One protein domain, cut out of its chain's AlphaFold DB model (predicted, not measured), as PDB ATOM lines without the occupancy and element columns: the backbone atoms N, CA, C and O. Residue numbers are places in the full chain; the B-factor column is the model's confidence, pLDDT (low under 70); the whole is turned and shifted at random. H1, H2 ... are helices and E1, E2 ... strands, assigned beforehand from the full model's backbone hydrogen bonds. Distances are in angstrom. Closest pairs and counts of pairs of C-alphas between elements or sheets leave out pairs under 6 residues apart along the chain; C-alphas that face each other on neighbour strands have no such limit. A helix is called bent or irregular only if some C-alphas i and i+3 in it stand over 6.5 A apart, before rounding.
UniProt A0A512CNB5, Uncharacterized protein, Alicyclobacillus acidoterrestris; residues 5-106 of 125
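Overview. This is residues 5 to 106 of the 125 residues of an uncharacterized protein of Alicyclobacillus acidoterrestris (UniProt A0A512CNB5). A strongly twisted sheet of five strands, curled like part of a barrel, wraps round helix H1 on one face, while H4, with H3 at its side, packs on the opposite face. The short helix H2 sits beside E5 at the sheet's level. The printed part has 102 residues, with four named helices and five named strands in the order E1 E2 E3 H1 H2 E4 E5 H3 H4, in the mixed class of helices and strands. The sheet runs E3 E2 E1 E5 E4, antiparallel throughout. The whole is compact, with a radius of gyration of the C-alphas of 13.2 A and spans of 41 by 30 by 24 A.

Along the chain. E1 is residues 5 to 13, 26.2 A long, and begins at C-alpha 5 at (-41.309, -161.443, -49.996). E2 is residues 21 to 29, 24.5 A, and E3 is residues 34 to 38. H1 is residues 40 to 52, 19.4 A, and is irregular: C-alphas 41 and 44 are 7.5 A apart. H2 is residues 55 to 60, E4 residues 63 to 65, and E5 residues 68 to 74, 19.9 A. H3 is residues 76 to 83. H4 is residues 90 to 100, 15.5 A, and ends at C-alpha 100 at (-55.164, -165.549, -35.802).

Arrangement. E1, E2 and E3 form a meander, each strand the antiparallel neighbour of the one before. In the hairpin E1 and E2, N 10 and O 24 are 2.8 A apart, within hydrogen-bond range. In the hairpin E2 and E3, N 27 and O 35 are at 2.9 A. E5 is the other neighbour of E1, with N 11 and O 71 at 2.9 A; in the hairpin E4 and E5, N 63 and O 70 are at 2.8 A. The sheet curls round H1, whose closest C-alphas to E3 are those of Arg 47 and Val 36, 6.2 A. The C-alphas of Leu 58 in H2 and Arg 71 in E5 are 4.9 A apart. H4 is on the opposite face from H1, at a height of 10.1 A over the sheet, over E2 and only just over E1, with 3 C-alphas there. H3, on the same face as H4, is over none of the strands; the two helices touch at Ile 79 and Val 93, 7.1 A between C-alphas, about perpendicular at 88 degrees. H1 is apart from H3 and H4. Every O i to N i+4 pair is within hydrogen-bond range in H2 and H4, against 7 of 9 in H1 and 3 of 4 in H3.

Size, cuts and confidence. The two C-alphas farthest apart, those of Gly 16 and Asp 86, are 42.2 A apart. The printed part has no cut and no long link. The mean pLDDT of the printed part is 92.6, and residues 85 to 86 are under 70.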
ATOM      1  N   THR A   5     -40.652-162.076 -48.839       92.31
ATOM      2  CA  THR A   5     -41.309-161.443 -49.996       92.31
ATOM      3  C   THR A   5     -42.796-161.724 -50.082       92.31
ATOM      4  O   THR A   5     -43.547-160.865 -50.528       92.31
ATOM      5  N   ARG A   6     -43.222-162.931 -49.703       93.94
ATOM      6  CA  ARG A   6     -44.638-163.315 -49.647       93.94
ATOM      7  C   ARG A   6     -44.879-164.299 -48.526       93.94
ATOM      8  O   ARG A   6     -44.026-165.155 -48.260       93.94
ATOM      9  N   ILE A   7     -46.064-164.206 -47.949       95.31
ATOM     10  CA  ILE A   7     -46.579-165.079 -46.905       95.31
ATOM     11  C   ILE A   7     -47.906-165.622 -47.416       95.31
ATOM     12  O   ILE A   7     -48.810-164.864 -47.753       95.31
ATOM     13  N   MET A   8     -48.012-166.940 -47.494       96.69
ATOM     14  CA  MET A   8     -49.202-167.610 -47.995       96.69
ATOM     15  C   MET A   8     -49.704-168.615 -46.971       96.69
ATOM     16  O   MET A   8     -48.931-169.372 -46.383       96.69
ATOM     17  N   GLU A   9     -51.014-168.655 -46.789       97.56
ATOM     18  CA  GLU A   9     -51.689-169.718 -46.060       97.56
ATOM     19  C   GLU A   9     -51.955-170.883 -47.015       97.56
ATOM     20  O   GLU A   9     -52.499-170.698 -48.103       97.56
ATOM     21  N   ILE A  10     -51.578-172.092 -46.606       97.81
ATOM     22  CA  ILE A  10     -51.882-173.326 -47.328       97.81
ATOM     23  C   ILE A  10     -53.139-173.920 -46.710       97.81
ATOM     24  O   ILE A  10     -53.134-174.265 -45.527       97.81
ATOM     25  N   SER A  11     -54.194-174.077 -47.505       97.19
ATOM     26  CA  SER A  11     -55.425-174.738 -47.072       97.19
ATOM     27  C   SER A  11     -55.634-176.051 -47.812       97.19
ATOM     28  O   SER A  11     -55.344-176.149 -49.005       97.19
ATOM     29  N   VAL A  12     -56.159-177.043 -47.100       96.75
ATOM     30  CA  VAL A  12     -56.470-178.374 -47.626       96.75
ATOM     31  C   VAL A  12     -57.943-178.672 -47.393       96.75
ATOM     32  O   VAL A  12     -58.455-178.445 -46.300       96.75
ATOM     33  N   GLU A  13     -58.602-179.192 -48.415       96.38
ATOM     34  CA  GLU A  13     -59.897-179.856 -48.322       96.38
ATOM     35  C   GLU A  13     -59.653-181.353 -48.539       96.38
ATOM     36  O   GLU A  13     -59.069-181.764 -49.547       96.38
ATOM     37  N   GLU A  14     -60.017-182.165 -47.550       93.12
ATOM     38  CA  GLU A  14     -59.850-183.615 -47.624       93.12
ATOM     39  C   GLU A  14     -60.905-184.250 -48.533       93.12
ATOM     40  O   GLU A  14     -61.977-183.694 -48.766       93.12
ATOM     41  N   ALA A  15     -60.627-185.461 -49.015       89.38
ATOM     42  CA  ALA A  15     -61.582-186.208 -49.823       89.38
ATOM     43  C   ALA A  15     -62.913-186.404 -49.072       89.38
ATOM     44  O   ALA A  15     -62.960-187.078 -48.042       89.38
ATOM     45  N   GLY A  16     -64.000-185.862 -49.625       85.38
ATOM     46  CA  GLY A  16     -65.335-185.951 -49.028       85.38
ATOM     47  C   GLY A  16     -65.624-184.900 -47.954       85.38
ATOM     48  O   GLY A  16     -66.689-184.958 -47.339       85.38
ATOM     49  N   ASP A  17     -64.708-183.956 -47.739       88.50
ATOM     50  CA  ASP A  17     -64.980-182.714 -47.023       88.50
ATOM     51  C   ASP A  17     -65.502-181.643 -48.001       88.50
ATOM     52  O   ASP A  17     -65.434-181.805 -49.217       88.50
ATOM     53  N   TYR A  18     -66.049-180.555 -47.465       88.62
ATOM     54  CA  TYR A  18     -66.540-179.399 -48.228       88.62
ATOM     55  C   TYR A  18     -65.912-178.084 -47.749       88.62
ATOM     56  O   TYR A  18     -66.367-176.997 -48.115       88.62
ATOM     57  N   ILE A  19     -64.920-178.167 -46.856       92.88
ATOM     58  CA  ILE A  19     -64.316-177.012 -46.203       92.88
ATOM     59  C   ILE A  19     -62.797-177.064 -46.343       92.88
ATOM     60  O   ILE A  19     -62.117-177.948 -45.823       92.88
ATOM     61  N   PHE A  20     -62.250-176.023 -46.967       94.81
ATOM     62  CA  PHE A  20     -60.819-175.763 -46.946       94.81
ATOM     63  C   PHE A  20     -60.364-175.335 -45.561       94.81
ATOM     64  O   PHE A  20     -60.799-174.318 -45.018       94.81
ATOM     65  N   THR A  21     -59.416-176.094 -45.036       94.88
ATOM     66  CA  THR A  21     -58.914-175.937 -43.686       94.88
ATOM     67  C   THR A  21     -57.434-175.545 -43.710       94.88
ATOM     68  O   THR A  21     -56.654-176.219 -44.391       94.88
ATOM     69  N   PRO A  22     -57.004-174.483 -42.998       96.62
ATOM     70  CA  PRO A  22     -55.593-174.111 -42.931       96.62
ATOM     71  C   PRO A  22     -54.733-175.255 -42.391       96.62
ATOM     72  O   PRO A  22     -54.984-175.779 -41.311       96.62
ATOM     73  N   ALA A  23     -53.715-175.640 -43.153       96.69
ATOM     74  CA  ALA A  23     -52.853-176.789 -42.873       96.69
ATOM     75  C   ALA A  23     -51.356-176.443 -42.907       96.69
ATOM     76  O   ALA A  23     -50.506-177.273 -42.567       96.69
ATOM     77  N   GLY A  24     -51.011-175.229 -43.337       97.38
ATOM     78  CA  GLY A  24     -49.632-174.775 -43.390       97.38
ATOM     79  C   GLY A  24     -49.490-173.290 -43.685       97.38
ATOM     80  O   GLY A  24     -50.436-172.621 -44.089       97.38
ATOM     81  N   VAL A  25     -48.270-172.797 -43.513       97.81
ATOM     82  CA  VAL A  25     -47.835-171.464 -43.930       97.81
ATOM     83  C   VAL A  25     -46.643-171.633 -44.864       97.81
ATOM     84  O   VAL A  25     -45.706-172.373 -44.565       97.81
ATOM     85  N   LEU A  26     -46.675-170.962 -46.005       97.00
ATOM     86  CA  LEU A  26     -45.593-170.901 -46.975       97.00
ATOM     87  C   LEU A  26     -44.992-169.497 -46.939       97.00
ATOM     88  O   LEU A  26     -45.678-168.517 -47.208       97.00
ATOM     89  N   ILE A  27     -43.701-169.406 -46.634       95.88
ATOM     90  CA  ILE A  27     -42.952-168.147 -46.669       95.88
ATOM     91  C   ILE A  27     -41.964-168.206 -47.822       95.88
ATOM     92  O   ILE A  27     -41.219-169.179 -47.962       95.88
ATOM     93  N   THR A  28     -41.950-167.155 -48.629       93.88
ATOM     94  CA  THR A  28     -40.991-166.969 -49.720       93.88
ATOM     95  C   THR A  28     -40.023-165.861 -49.355       93.88
ATOM     96  O   THR A  28     -40.381-164.920 -48.643       93.88
ATOM     97  N   TYR A  29     -38.793-165.987 -49.835       93.50
ATOM     98  CA  TYR A  29     -37.721-165.050 -49.554       93.50
ATOM     99  C   TYR A  29     -37.201-164.426 -50.846       93.50
ATOM    100  O   TYR A  29     -37.217-165.064 -51.900       93.50
ATOM    101  N   ARG A  30     -36.624-163.222 -50.755       91.44
ATOM    102  CA  ARG A  30     -36.031-162.500 -51.897       91.44
ATOM    103  C   ARG A  30     -34.960-163.304 -52.642       91.44
ATOM    104  O   ARG A  30     -34.741-163.095 -53.827       91.44
ATOM    105  N   THR A  31     -34.324-164.258 -51.968       91.38
ATOM    106  CA  THR A  31     -33.360-165.195 -52.566       91.38
ATOM    107  C   THR A  31     -33.990-166.202 -53.537       91.38
ATOM    108  O   THR A  31     -33.269-167.009 -54.118       91.38
ATOM    109  N   GLY A  32     -35.319-166.212 -53.680       87.38
ATOM    110  CA  GLY A  32     -36.073-167.203 -54.450       87.38
ATOM    111  C   GLY A  32     -36.314-168.514 -53.694       87.38
ATOM    112  O   GLY A  32     -36.970-169.414 -54.211       87.38
ATOM    113  N   GLN A  33     -35.805-168.642 -52.466       91.88
ATOM    114  CA  GLN A  33     -36.091-169.792 -51.613       91.88
ATOM    115  C   GLN A  33     -37.486-169.680 -50.996       91.88
ATOM    116  O   GLN A  33     -37.996-168.585 -50.764       91.88
ATOM    117  N   PHE A  34     -38.069-170.824 -50.647       94.12
ATOM    118  CA  PHE A  34     -39.300-170.883 -49.869       94.12
ATOM    119  C   PHE A  34     -39.200-171.909 -48.741       94.12
ATOM    120  O   PHE A  34     -38.390-172.841 -48.787       94.12
ATOM    121  N   ARG A  35     -40.038-171.746 -47.717       95.88
ATOM    122  CA  ARG A  35     -40.181-172.682 -46.597       95.88
ATOM    123  C   ARG A  35     -41.650-172.941 -46.307       95.88
ATOM    124  O   ARG A  35     -42.443-172.009 -46.246       95.88
ATOM    125  N   VAL A  36     -41.979-174.214 -46.105       97.19
ATOM    126  CA  VAL A  36     -43.307-174.671 -45.682       97.19
ATOM    127  C   VAL A  36     -43.262-174.989 -44.192       97.19
ATOM    128  O   VAL A  36     -42.454-175.807 -43.755       97.19
ATOM    129  N   PHE A  37     -44.157-174.378 -43.432       97.56
ATOM    130  CA  PHE A  37     -44.390-174.644 -42.020       97.56
ATOM    131  C   PHE A  37     -45.722-175.366 -41.899       97.56
ATOM    132  O   PHE A  37     -46.753-174.848 -42.311       97.56
ATOM    133  N   SER A  38     -45.701-176.585 -41.381       96.88
ATOM    134  CA  SER A  38     -46.879-177.444 -41.291       96.88
ATOM    135  C   SER A  38     -46.709-178.442 -40.153       96.88
ATOM    136  O   SER A  38     -45.610-178.616 -39.611       96.88
ATOM    137  N   GLU A  39     -47.768-179.190 -39.864       94.81
ATOM    138  CA  GLU A  39     -47.647-180.421 -39.092       94.81
ATOM    139  C   GLU A  39     -46.669-181.402 -39.748       94.81
ATOM    140  O   GLU A  39     -46.581-181.502 -40.980       94.81
ATOM    141  N   SER A  40     -45.968-182.179 -38.918       90.69
ATOM    142  CA  SER A  40     -44.988-183.167 -39.377       90.69
ATOM    143  C   SER A  40     -45.611-184.213 -40.309       90.69
ATOM    144  O   SER A  40     -45.008-184.563 -41.321       90.69
ATOM    145  N   ALA A  41     -46.840-184.660 -40.023       92.19
ATOM    146  CA  ALA A  41     -47.547-185.654 -40.834       92.19
ATOM    147  C   ALA A  41     -47.856-185.161 -42.261       92.19
ATOM    148  O   ALA A  41     -47.895-185.954 -43.200       92.19
ATOM    149  N   ARG A  42     -48.032-183.845 -42.440       92.25
ATOM    150  CA  ARG A  42     -48.418-183.221 -43.717       92.25
ATOM    151  C   ARG A  42     -47.251-182.581 -44.461       92.25
ATOM    152  O   ARG A  42     -47.378-182.294 -45.648       92.25
ATOM    153  N   HIS A  43     -46.103-182.402 -43.809       94.75
ATOM    154  CA  HIS A  43     -44.988-181.627 -44.354       94.75
ATOM    155  C   HIS A  43     -44.514-182.113 -45.724       94.75
ATOM    156  O   HIS A  43     -44.416-181.327 -46.664       94.75
ATOM    157  N   ASN A  44     -44.283-183.419 -45.871       95.06
ATOM    158  CA  ASN A  44     -43.828-183.982 -47.141       95.06
ATOM    159  C   ASN A  44     -44.881-183.865 -48.247       95.06
ATOM    160  O   ASN A  44     -44.524-183.667 -49.406       95.06
ATOM    161  N   PHE A  45     -46.163-183.979 -47.898       95.94
ATOM    162  CA  PHE A  45     -47.262-183.808 -48.842       95.94
ATOM    163  C   PHE A  45     -47.338-182.355 -49.327       95.94
ATOM    164  O   PHE A  45     -47.212-182.114 -50.524       95.94
ATOM    165  N   LEU A  46     -47.426-181.387 -48.411       96.31
ATOM    166  CA  LEU A  46     -47.557-179.970 -48.759       96.31
ATOM    167  C   LEU A  46     -46.322-179.429 -49.482       96.31
ATOM    168  O   LEU A  46     -46.450-178.764 -50.507       96.31
ATOM    169  N   ARG A  47     -45.116-179.769 -49.011       95.62
ATOM    170  CA  ARG A  47     -43.867-179.390 -49.688       95.62
ATOM    171  C   ARG A  47     -43.839-179.906 -51.126       95.62
ATOM    172  O   ARG A  47     -43.417-179.184 -52.024       95.62
ATOM    173  N   ARG A  48     -44.275-181.149 -51.341       95.19
ATOM    174  CA  ARG A  48     -44.335-181.766 -52.667       95.19
ATOM    175  C   ARG A  48     -45.340-181.052 -53.570       95.19
ATOM    176  O   ARG A  48     -44.968-180.746 -54.698       95.19
ATOM    177  N   VAL A  49     -46.548-180.772 -53.085       95.38
ATOM    178  CA  VAL A  49     -47.585-180.038 -53.834       95.38
ATOM    179  C   VAL A  49     -47.050-178.673 -54.277       95.38
ATOM    180  O   VAL A  49     -46.980-178.400 -55.472       95.38
ATOM    181  N   VAL A  50     -46.540-177.868 -53.338       93.81
ATOM    182  CA  VAL A  50     -46.002-176.522 -53.620       93.81
ATOM    183  C   VAL A  50     -44.812-176.551 -54.588       93.81
ATOM    184  O   VAL A  50     -44.584-175.596 -55.319       93.81
ATOM    185  N   SER A  51     -44.036-177.640 -54.606       92.94
ATOM    186  CA  SER A  51     -42.897-177.779 -55.525       92.94
ATOM    187  C   SER A  51     -43.261-178.222 -56.945       92.94
ATOM    188  O   SER A  51     -42.419-178.128 -57.833       92.94
ATOM    189  N   ARG A  52     -44.457-178.784 -57.150       94.25
ATOM    190  CA  ARG A  52     -44.857-179.412 -58.420       94.25
ATOM    191  C   ARG A  52     -45.771-178.553 -59.260       94.25
ATOM    192  O   ARG A  52     -45.696-178.635 -60.481       94.25
ATOM    193  N   HIS A  53     -46.636-177.805 -58.594       92.69
ATOM    194  CA  HIS A  53     -47.604-176.934 -59.233       92.69
ATOM    195  C   HIS A  53     -47.070-175.512 -59.218       92.69
ATOM    196  O   HIS A  53     -46.312-175.122 -58.323       92.69
ATOM    197  N   SER A  54     -47.448-174.742 -60.227       89.44
ATOM    198  CA  SER A  54     -47.137-173.322 -60.258       89.44
ATOM    199  C   SER A  54     -47.889-172.594 -59.139       89.44
ATOM    200  O   SER A  54     -48.939-173.033 -58.662       89.44
ATOM    201  N   TRP A  55     -47.347-171.463 -58.690       88.19
ATOM    202  CA  TRP A  55     -48.032-170.664 -57.674       88.19
ATOM    203  C   TRP A  55     -49.333-170.075 -58.208       88.19
ATOM    204  O   TRP A  55     -50.290-169.990 -57.451       88.19
ATOM    205  N   ASP A  56     -49.388-169.733 -59.496       88.44
ATOM    206  CA  ASP A  56     -50.595-169.198 -60.127       88.44
ATOM    207  C   ASP A  56     -51.734-170.222 -60.118       88.44
ATOM    208  O   ASP A  56     -52.866-169.853 -59.816       88.44
ATOM    209  N   GLU A  57     -51.443-171.506 -60.362       91.88
ATOM    210  CA  GLU A  57     -52.436-172.581 -60.238       91.88
ATOM    211  C   GLU A  57     -52.956-172.682 -58.807       91.88
ATOM    212  O   GLU A  57     -54.161-172.671 -58.601       91.88
ATOM    213  N   LEU A  58     -52.051-172.713 -57.826       92.31
ATOM    214  CA  LEU A  58     -52.400-172.834 -56.412       92.31
ATOM    215  C   LEU A  58     -53.125-171.602 -55.841       92.31
ATOM    216  O   LEU A  58     -53.846-171.737 -54.854       92.31
ATOM    217  N   LEU A  59     -52.878-170.408 -56.386       92.00
ATOM    218  CA  LEU A  59     -53.494-169.147 -55.953       92.00
ATOM    219  C   LEU A  59     -54.840-168.891 -56.636       92.00
ATOM    220  O   LEU A  59     -55.720-168.279 -56.031       92.00
ATOM    221  N   SER A  60     -54.987-169.317 -57.893       88.50
ATOM    222  CA  SER A  60     -56.202-169.082 -58.680       88.50
ATOM    223  C   SER A  60     -57.267-170.141 -58.419       88.50
ATOM    224  O   SER A  60     -58.451-169.816 -58.389       88.50
ATOM    225  N   ASP A  61     -56.850-171.395 -58.237       87.44
ATOM    226  CA  ASP A  61     -57.737-172.535 -58.025       87.44
ATOM    227  C   ASP A  61     -57.129-173.522 -57.011       87.44
ATOM    228  O   ASP A  61     -55.993-173.382 -56.554       87.44
ATOM    229  N   ALA A  62     -57.895-174.533 -56.616       91.25
ATOM    230  CA  ALA A  62     -57.369-175.651 -55.856       91.25
ATOM    231  C   ALA A  62     -56.819-176.731 -56.793       91.25
ATOM    232  O   ALA A  62     -57.478-177.162 -57.738       91.25
ATOM    233  N   VAL A  63     -55.629-177.245 -56.489       94.44
ATOM    234  CA  VAL A  63     -55.075-178.413 -57.179       94.44
ATOM    235  C   VAL A  63     -55.443-179.681 -56.422       94.44
ATOM    236  O   VAL A  63     -55.314-179.750 -55.199       94.44
ATOM    237  N   VAL A  64     -55.875-180.712 -57.142       94.00
ATOM    238  CA  VAL A  64     -56.199-182.009 -56.537       94.00
ATOM    239  C   VAL A  64     -54.962-182.903 -56.558       94.00
ATOM    240  O   VAL A  64     -54.479-183.295 -57.620       94.00
ATOM    241  N   GLU A  65     -54.459-183.289 -55.385       92.38
ATOM    242  CA  GLU A  65     -53.375-184.261 -55.256       92.38
ATOM    243  C   GLU A  65     -53.719-185.330 -54.214       92.38
ATOM    244  O   GLU A  65     -54.003-185.045 -53.056       92.38
ATOM    245  N   ARG A  66     -53.664-186.604 -54.632       89.38
ATOM    246  CA  ARG A  66     -53.987-187.773 -53.786       89.38
ATOM    247  C   ARG A  66     -55.394-187.725 -53.166       89.38
ATOM    248  O   ARG A  66     -55.598-188.252 -52.079       89.38
ATOM    249  N   GLY A  67     -56.350-187.135 -53.880       91.00
ATOM    250  CA  GLY A  67     -57.745-187.026 -53.447       91.00
ATOM    251  C   GLY A  67     -58.034-185.845 -52.521       91.00
ATOM    252  O   GLY A  67     -59.196-185.635 -52.206       91.00
ATOM    253  N   ALA A  68     -57.021-185.071 -52.127       94.25
ATOM    254  CA  ALA A  68     -57.198-183.829 -51.385       94.25
ATOM    255  C   ALA A  68     -57.012-182.624 -52.312       94.25
ATOM    256  O   ALA A  68     -56.115-182.624 -53.162       94.25
ATOM    257  N   SER A  69     -57.831-181.595 -52.127       96.06
ATOM    258  CA  SER A  69     -57.710-180.323 -52.836       96.06
ATOM    259  C   SER A  69     -56.838-179.377 -52.015       96.06
ATOM    260  O   SER A  69     -57.025-179.237 -50.808       96.06
ATOM    261  N   VAL A  70     -55.867-178.724 -52.649       96.94
ATOM    262  CA  VAL A  70     -54.914-177.825 -51.988       96.94
ATOM    263  C   VAL A  70     -54.919-176.477 -52.683       96.94
ATOM    264  O   VAL A  70     -54.803-176.413 -53.902       96.94
ATOM    265  N   ARG A  71     -54.994-175.400 -51.904       97.00
ATOM    266  CA  ARG A  71     -54.911-174.026 -52.413       97.00
ATOM    267  C   ARG A  71     -54.029-173.152 -51.534       97.00
ATOM    268  O   ARG A  71     -53.828-173.440 -50.349       97.00
ATOM    269  N   LEU A  72     -53.546-172.066 -52.116       97.19
ATOM    270  CA  LEU A  72     -52.833-170.996 -51.440       97.19
ATOM    271  C   LEU A  72     -53.725-169.759 -51.345       97.19
ATOM    272  O   LEU A  72     -54.456-169.425 -52.272       97.19
ATOM    273  N   ARG A  73     -53.625-169.051 -50.225       96.25
ATOM    274  CA  ARG A  73     -54.147-167.694 -50.068       96.25
ATOM    275  C   ARG A  73     -52.979-166.779 -49.751       96.25
ATOM    276  O   ARG A  73     -52.265-167.032 -48.782       96.25
ATOM    277  N   ASP A  74     -52.771-165.744 -50.556       95.81
ATOM    278  CA  ASP A  74     -51.771-164.722 -50.249       95.81
ATOM    279  C   ASP A  74     -52.284-163.855 -49.095       95.81
ATOM    280  O   ASP A  74     -53.342-163.236 -49.195       95.81
ATOM    281  N   VAL A  75     -51.548-163.859 -47.985       95.38
ATOM    282  CA  VAL A  75     -51.869-163.101 -46.768       95.38
ATOM    283  C   VAL A  75     -50.818-162.034 -46.482       95.38
ATOM    284  O   VAL A  75     -50.783-161.476 -45.390       95.38
ATOM    285  N   THR A  76     -49.945-161.740 -47.448       94.31
ATOM    286  CA  THR A  76     -48.806-160.834 -47.262       94.31
ATOM    287  C   THR A  76     -49.261-159.456 -46.788       94.31
ATOM    288  O   THR A  76     -48.747-158.972 -45.788       94.31
ATOM    289  N   ALA A  77     -50.269-158.867 -47.439       93.06
ATOM    290  CA  ALA A  77     -50.797-157.553 -47.062       93.06
ATOM    291  C   ALA A  77     -51.463-157.556 -45.673       93.06
ATOM    292  O   ALA A  77     -51.264-156.630 -44.896       93.06
ATOM    293  N   GLU A  78     -52.207-158.618 -45.335       93.88
ATOM    294  CA  GLU A  78     -52.874-158.760 -44.029       93.88
ATOM    295  C   GLU A  78     -51.871-158.869 -42.871       93.88
ATOM    296  O   GLU A  78     -52.139-158.418 -41.757       93.88
ATOM    297  N   ILE A  79     -50.732-159.523 -43.114       92.75
ATOM    298  CA  ILE A  79     -49.659-159.655 -42.130       92.75
ATOM    299  C   ILE A  79     -48.856-158.358 -42.038       92.75
ATOM    300  O   ILE A  79     -48.543-157.919 -40.931       92.75
ATOM    301  N   ASP A  80     -48.561-157.735 -43.178       90.88
ATOM    302  CA  ASP A  80     -47.835-156.472 -43.238       90.88
ATOM    303  C   ASP A  80     -48.569-155.351 -42.490       90.88
ATOM    304  O   ASP A  80     -47.981-154.683 -41.649       90.88
ATOM    305  N   GLU A  81     -49.885-155.217 -42.668       90.75
ATOM    306  CA  GLU A  81     -50.686-154.220 -41.944       90.75
ATOM    307  C   GLU A  81     -50.597-154.372 -40.410       90.75
ATOM    308  O   GLU A  81     -50.731-153.397 -39.671       90.75
ATOM    309  N   LYS A  82     -50.360-155.593 -39.916       89.94
ATOM    310  CA  LYS A  82     -50.350-155.906 -38.480       89.94
ATOM    311  C   LYS A  82     -48.967-155.847 -37.835       89.94
ATOM    312  O   LYS A  82     -48.894-155.557 -36.644       89.94
ATOM    313  N   ILE A  83     -47.911-156.190 -38.573       84.94
ATOM    314  CA  ILE A  83     -46.529-156.262 -38.061       84.94
ATOM    315  C   ILE A  83     -45.693-155.074 -38.556       84.94
ATOM    316  O   ILE A  83     -44.836-154.583 -37.832       84.94
ATOM    317  N   GLY A  84     -45.959-154.591 -39.768       76.69
ATOM    318  CA  GLY A  84     -45.114-153.656 -40.503       76.69
ATOM    319  C   GLY A  84     -43.930-154.349 -41.188       76.69
ATOM    320  O   GLY A  84     -43.282-155.228 -40.612       76.69
ATOM    321  N   LEU A  85     -43.625-153.930 -42.422       65.56
ATOM    322  CA  LEU A  85     -42.562-154.507 -43.261       65.56
ATOM    323  C   LEU A  85     -41.196-154.595 -42.563       65.56
ATOM    324  O   LEU A  85     -40.459-155.559 -42.777       65.56
ATOM    325  N   ASP A  86     -40.864-153.611 -41.726       68.56
ATOM    326  CA  ASP A  86     -39.552-153.493 -41.080       68.56
ATOM    327  C   ASP A  86     -39.341-154.508 -39.938       68.56
ATOM    328  O   ASP A  86     -38.202-154.786 -39.557       68.56
ATOM    329  N   GLU A  87     -40.419-155.113 -39.427       71.69
ATOM    330  CA  GLU A  87     -40.396-156.087 -38.325       71.69
ATOM    331  C   GLU A  87     -40.701-157.529 -38.785       71.69
ATOM    332  O   GLU A  87     -40.806-158.450 -37.968       71.69
ATOM    333  N   LEU A  88     -40.794-157.765 -40.102       83.25
ATOM    334  CA  LEU A  88     -41.082-159.075 -40.699       83.25
ATOM    335  C   LEU A  88     -39.945-160.088 -40.479       83.25
ATOM    336  O   LEU A  88     -39.118-160.371 -41.350       83.25
ATOM    337  N   SER A  89     -39.945-160.715 -39.306       90.62
ATOM    338  CA  SER A  89     -39.193-161.938 -39.041       90.62
ATOM    339  C   SER A  89     -40.063-163.171 -39.292       90.62
ATOM    340  O   SER A  89     -41.288-163.136 -39.181       90.62
ATOM    341  N   THR A  90     -39.433-164.305 -39.618       92.69
ATOM    342  CA  THR A  90     -40.170-165.574 -39.756       92.69
ATOM    343  C   THR A  90     -40.907-165.922 -38.459       92.69
ATOM    344  O   THR A  90     -42.048-166.354 -38.522       92.69
ATOM    345  N   GLU A  91     -40.302-165.692 -37.295       93.25
ATOM    346  CA  GLU A  91     -40.925-165.978 -35.996       93.25
ATOM    347  C   GLU A  91     -42.173-165.117 -35.766       93.25
ATOM    348  O   GLU A  91     -43.234-165.669 -35.482       93.25
ATOM    349  N   ALA A  92     -42.084-163.802 -36.002       92.56
ATOM    350  CA  ALA A  92     -43.209-162.875 -35.852       92.56
ATOM    351  C   ALA A  92     -44.379-163.221 -36.790       92.56
ATOM    352  O   ALA A  92     -45.539-163.223 -36.376       92.56
ATOM    353  N   VAL A  93     -44.078-163.589 -38.041       94.12
ATOM    354  CA  VAL A  93     -45.092-164.048 -39.002       94.12
ATOM    355  C   VAL A  93     -45.799-165.304 -38.492       94.12
ATOM    356  O   VAL A  93     -47.028-165.355 -38.469       94.12
ATOM    357  N   LEU A  94     -45.042-166.322 -38.071       95.56
ATOM    358  CA  LEU A  94     -45.626-167.586 -37.614       95.56
ATOM    359  C   LEU A  94     -46.418-167.416 -36.315       95.56
ATOM    360  O   LEU A  94     -47.470-168.040 -36.162       95.56
ATOM    361  N   GLU A  95     -45.955-166.553 -35.410       95.31
ATOM    362  CA  GLU A  95     -46.687-166.199 -34.198       95.31
ATOM    363  C   GLU A  95     -48.019-165.520 -34.529       95.31
ATOM    364  O   GLU A  95     -49.060-165.909 -33.991       95.31
ATOM    365  N   LEU A  96     -48.032-164.552 -35.449       94.69
ATOM    366  CA  LEU A  96     -49.264-163.877 -35.845       94.69
ATOM    367  C   LEU A  96     -50.250-164.826 -36.545       94.69
ATOM    368  O   LEU A  96     -51.452-164.795 -36.248       94.69
ATOM    369  N   CYS A  97     -49.760-165.696 -37.433       95.44
ATOM    370  CA  CYS A  97     -50.578-166.736 -38.058       95.44
ATOM    371  C   CYS A  97     -51.217-167.644 -36.993       95.44
ATOM    372  O   CYS A  97     -52.427-167.870 -37.024       95.44
ATOM    373  N   TYR A  98     -50.434-168.100 -36.009       96.19
ATOM    374  CA  TYR A  98     -50.947-168.884 -34.885       96.19
ATOM    375  C   TYR A  98     -52.005-168.122 -34.086       96.19
ATOM    376  O   TYR A  98     -53.086-168.651 -33.859       96.19
ATOM    377  N   ARG A  99     -51.742-166.873 -33.686       94.62
ATOM    378  CA  ARG A  99     -52.693-166.074 -32.896       94.62
ATOM    379  C   ARG A  99     -54.010-165.828 -33.636       94.62
ATOM    380  O   ARG A  99     -55.056-165.755 -32.998       94.62
ATOM    381  N   THR A 100     -53.969-165.731 -34.965       93.88
ATOM    382  CA  THR A 100     -55.164-165.549 -35.802       93.88
ATOM    383  C   THR A 100     -55.985-166.836 -35.917       93.88
ATOM    384  O   THR A 100     -57.214-166.777 -35.918       93.88
ATOM    385  N   ASN A 101     -55.335-168.003 -35.988       93.94
ATOM    386  CA  ASN A 101     -56.022-169.289 -36.098       93.94
ATOM    387  C   ASN A 101     -55.358-170.399 -35.258       93.94
ATOM    388  O   ASN A 101     -54.790-171.354 -35.801       93.94
ATOM    389  N   PRO A 102     -55.446-170.319 -33.918       94.50
ATOM    390  CA  PRO A 102     -54.640-171.158 -33.031       94.50
ATOM    391  C   PRO A 102     -55.054-172.627 -33.066       94.50
ATOM    392  O   PRO A 102     -54.229-173.507 -32.838       94.50
ATOM    393  N   ARG A 103     -56.327-172.908 -33.376       94.38
ATOM    394  CA  ARG A 103     -56.846-174.278 -33.465       94.38
ATOM    395  C   ARG A 103     -56.305-175.014 -34.689       94.38
ATOM    396  O   ARG A 103     -55.948-176.178 -34.565       94.38
ATOM    397  N   GLN A 104     -56.267-174.352 -35.846       94.69
ATOM    398  CA  GLN A 104     -55.832-174.966 -37.106       94.69
ATOM    399  C   GLN A 104     -54.305-174.962 -37.243       94.69
ATOM    400  O   GLN A 104     -53.716-175.893 -37.780       94.69
ATOM    401  N   LEU A 105     -53.644-173.926 -36.720       96.12
ATOM    402  CA  LEU A 105     -52.205-173.716 -36.870       96.12
ATOM    403  C   LEU A 105     -51.425-173.977 -35.573       96.12
ATOM    404  O   LEU A 105     -50.354-173.409 -35.363       96.12
ATOM    405  N   PHE A 106     -51.930-174.848 -34.690       95.31
ATOM    406  CA  PHE A 106     -51.328-175.112 -33.373       95.31
ATOM    407  C   PHE A 106     -49.859-175.559 -33.448       95.31
ATOM    408  O   PHE A 106     -49.064-175.268 -32.557       95.31
TER     409      PHE A 106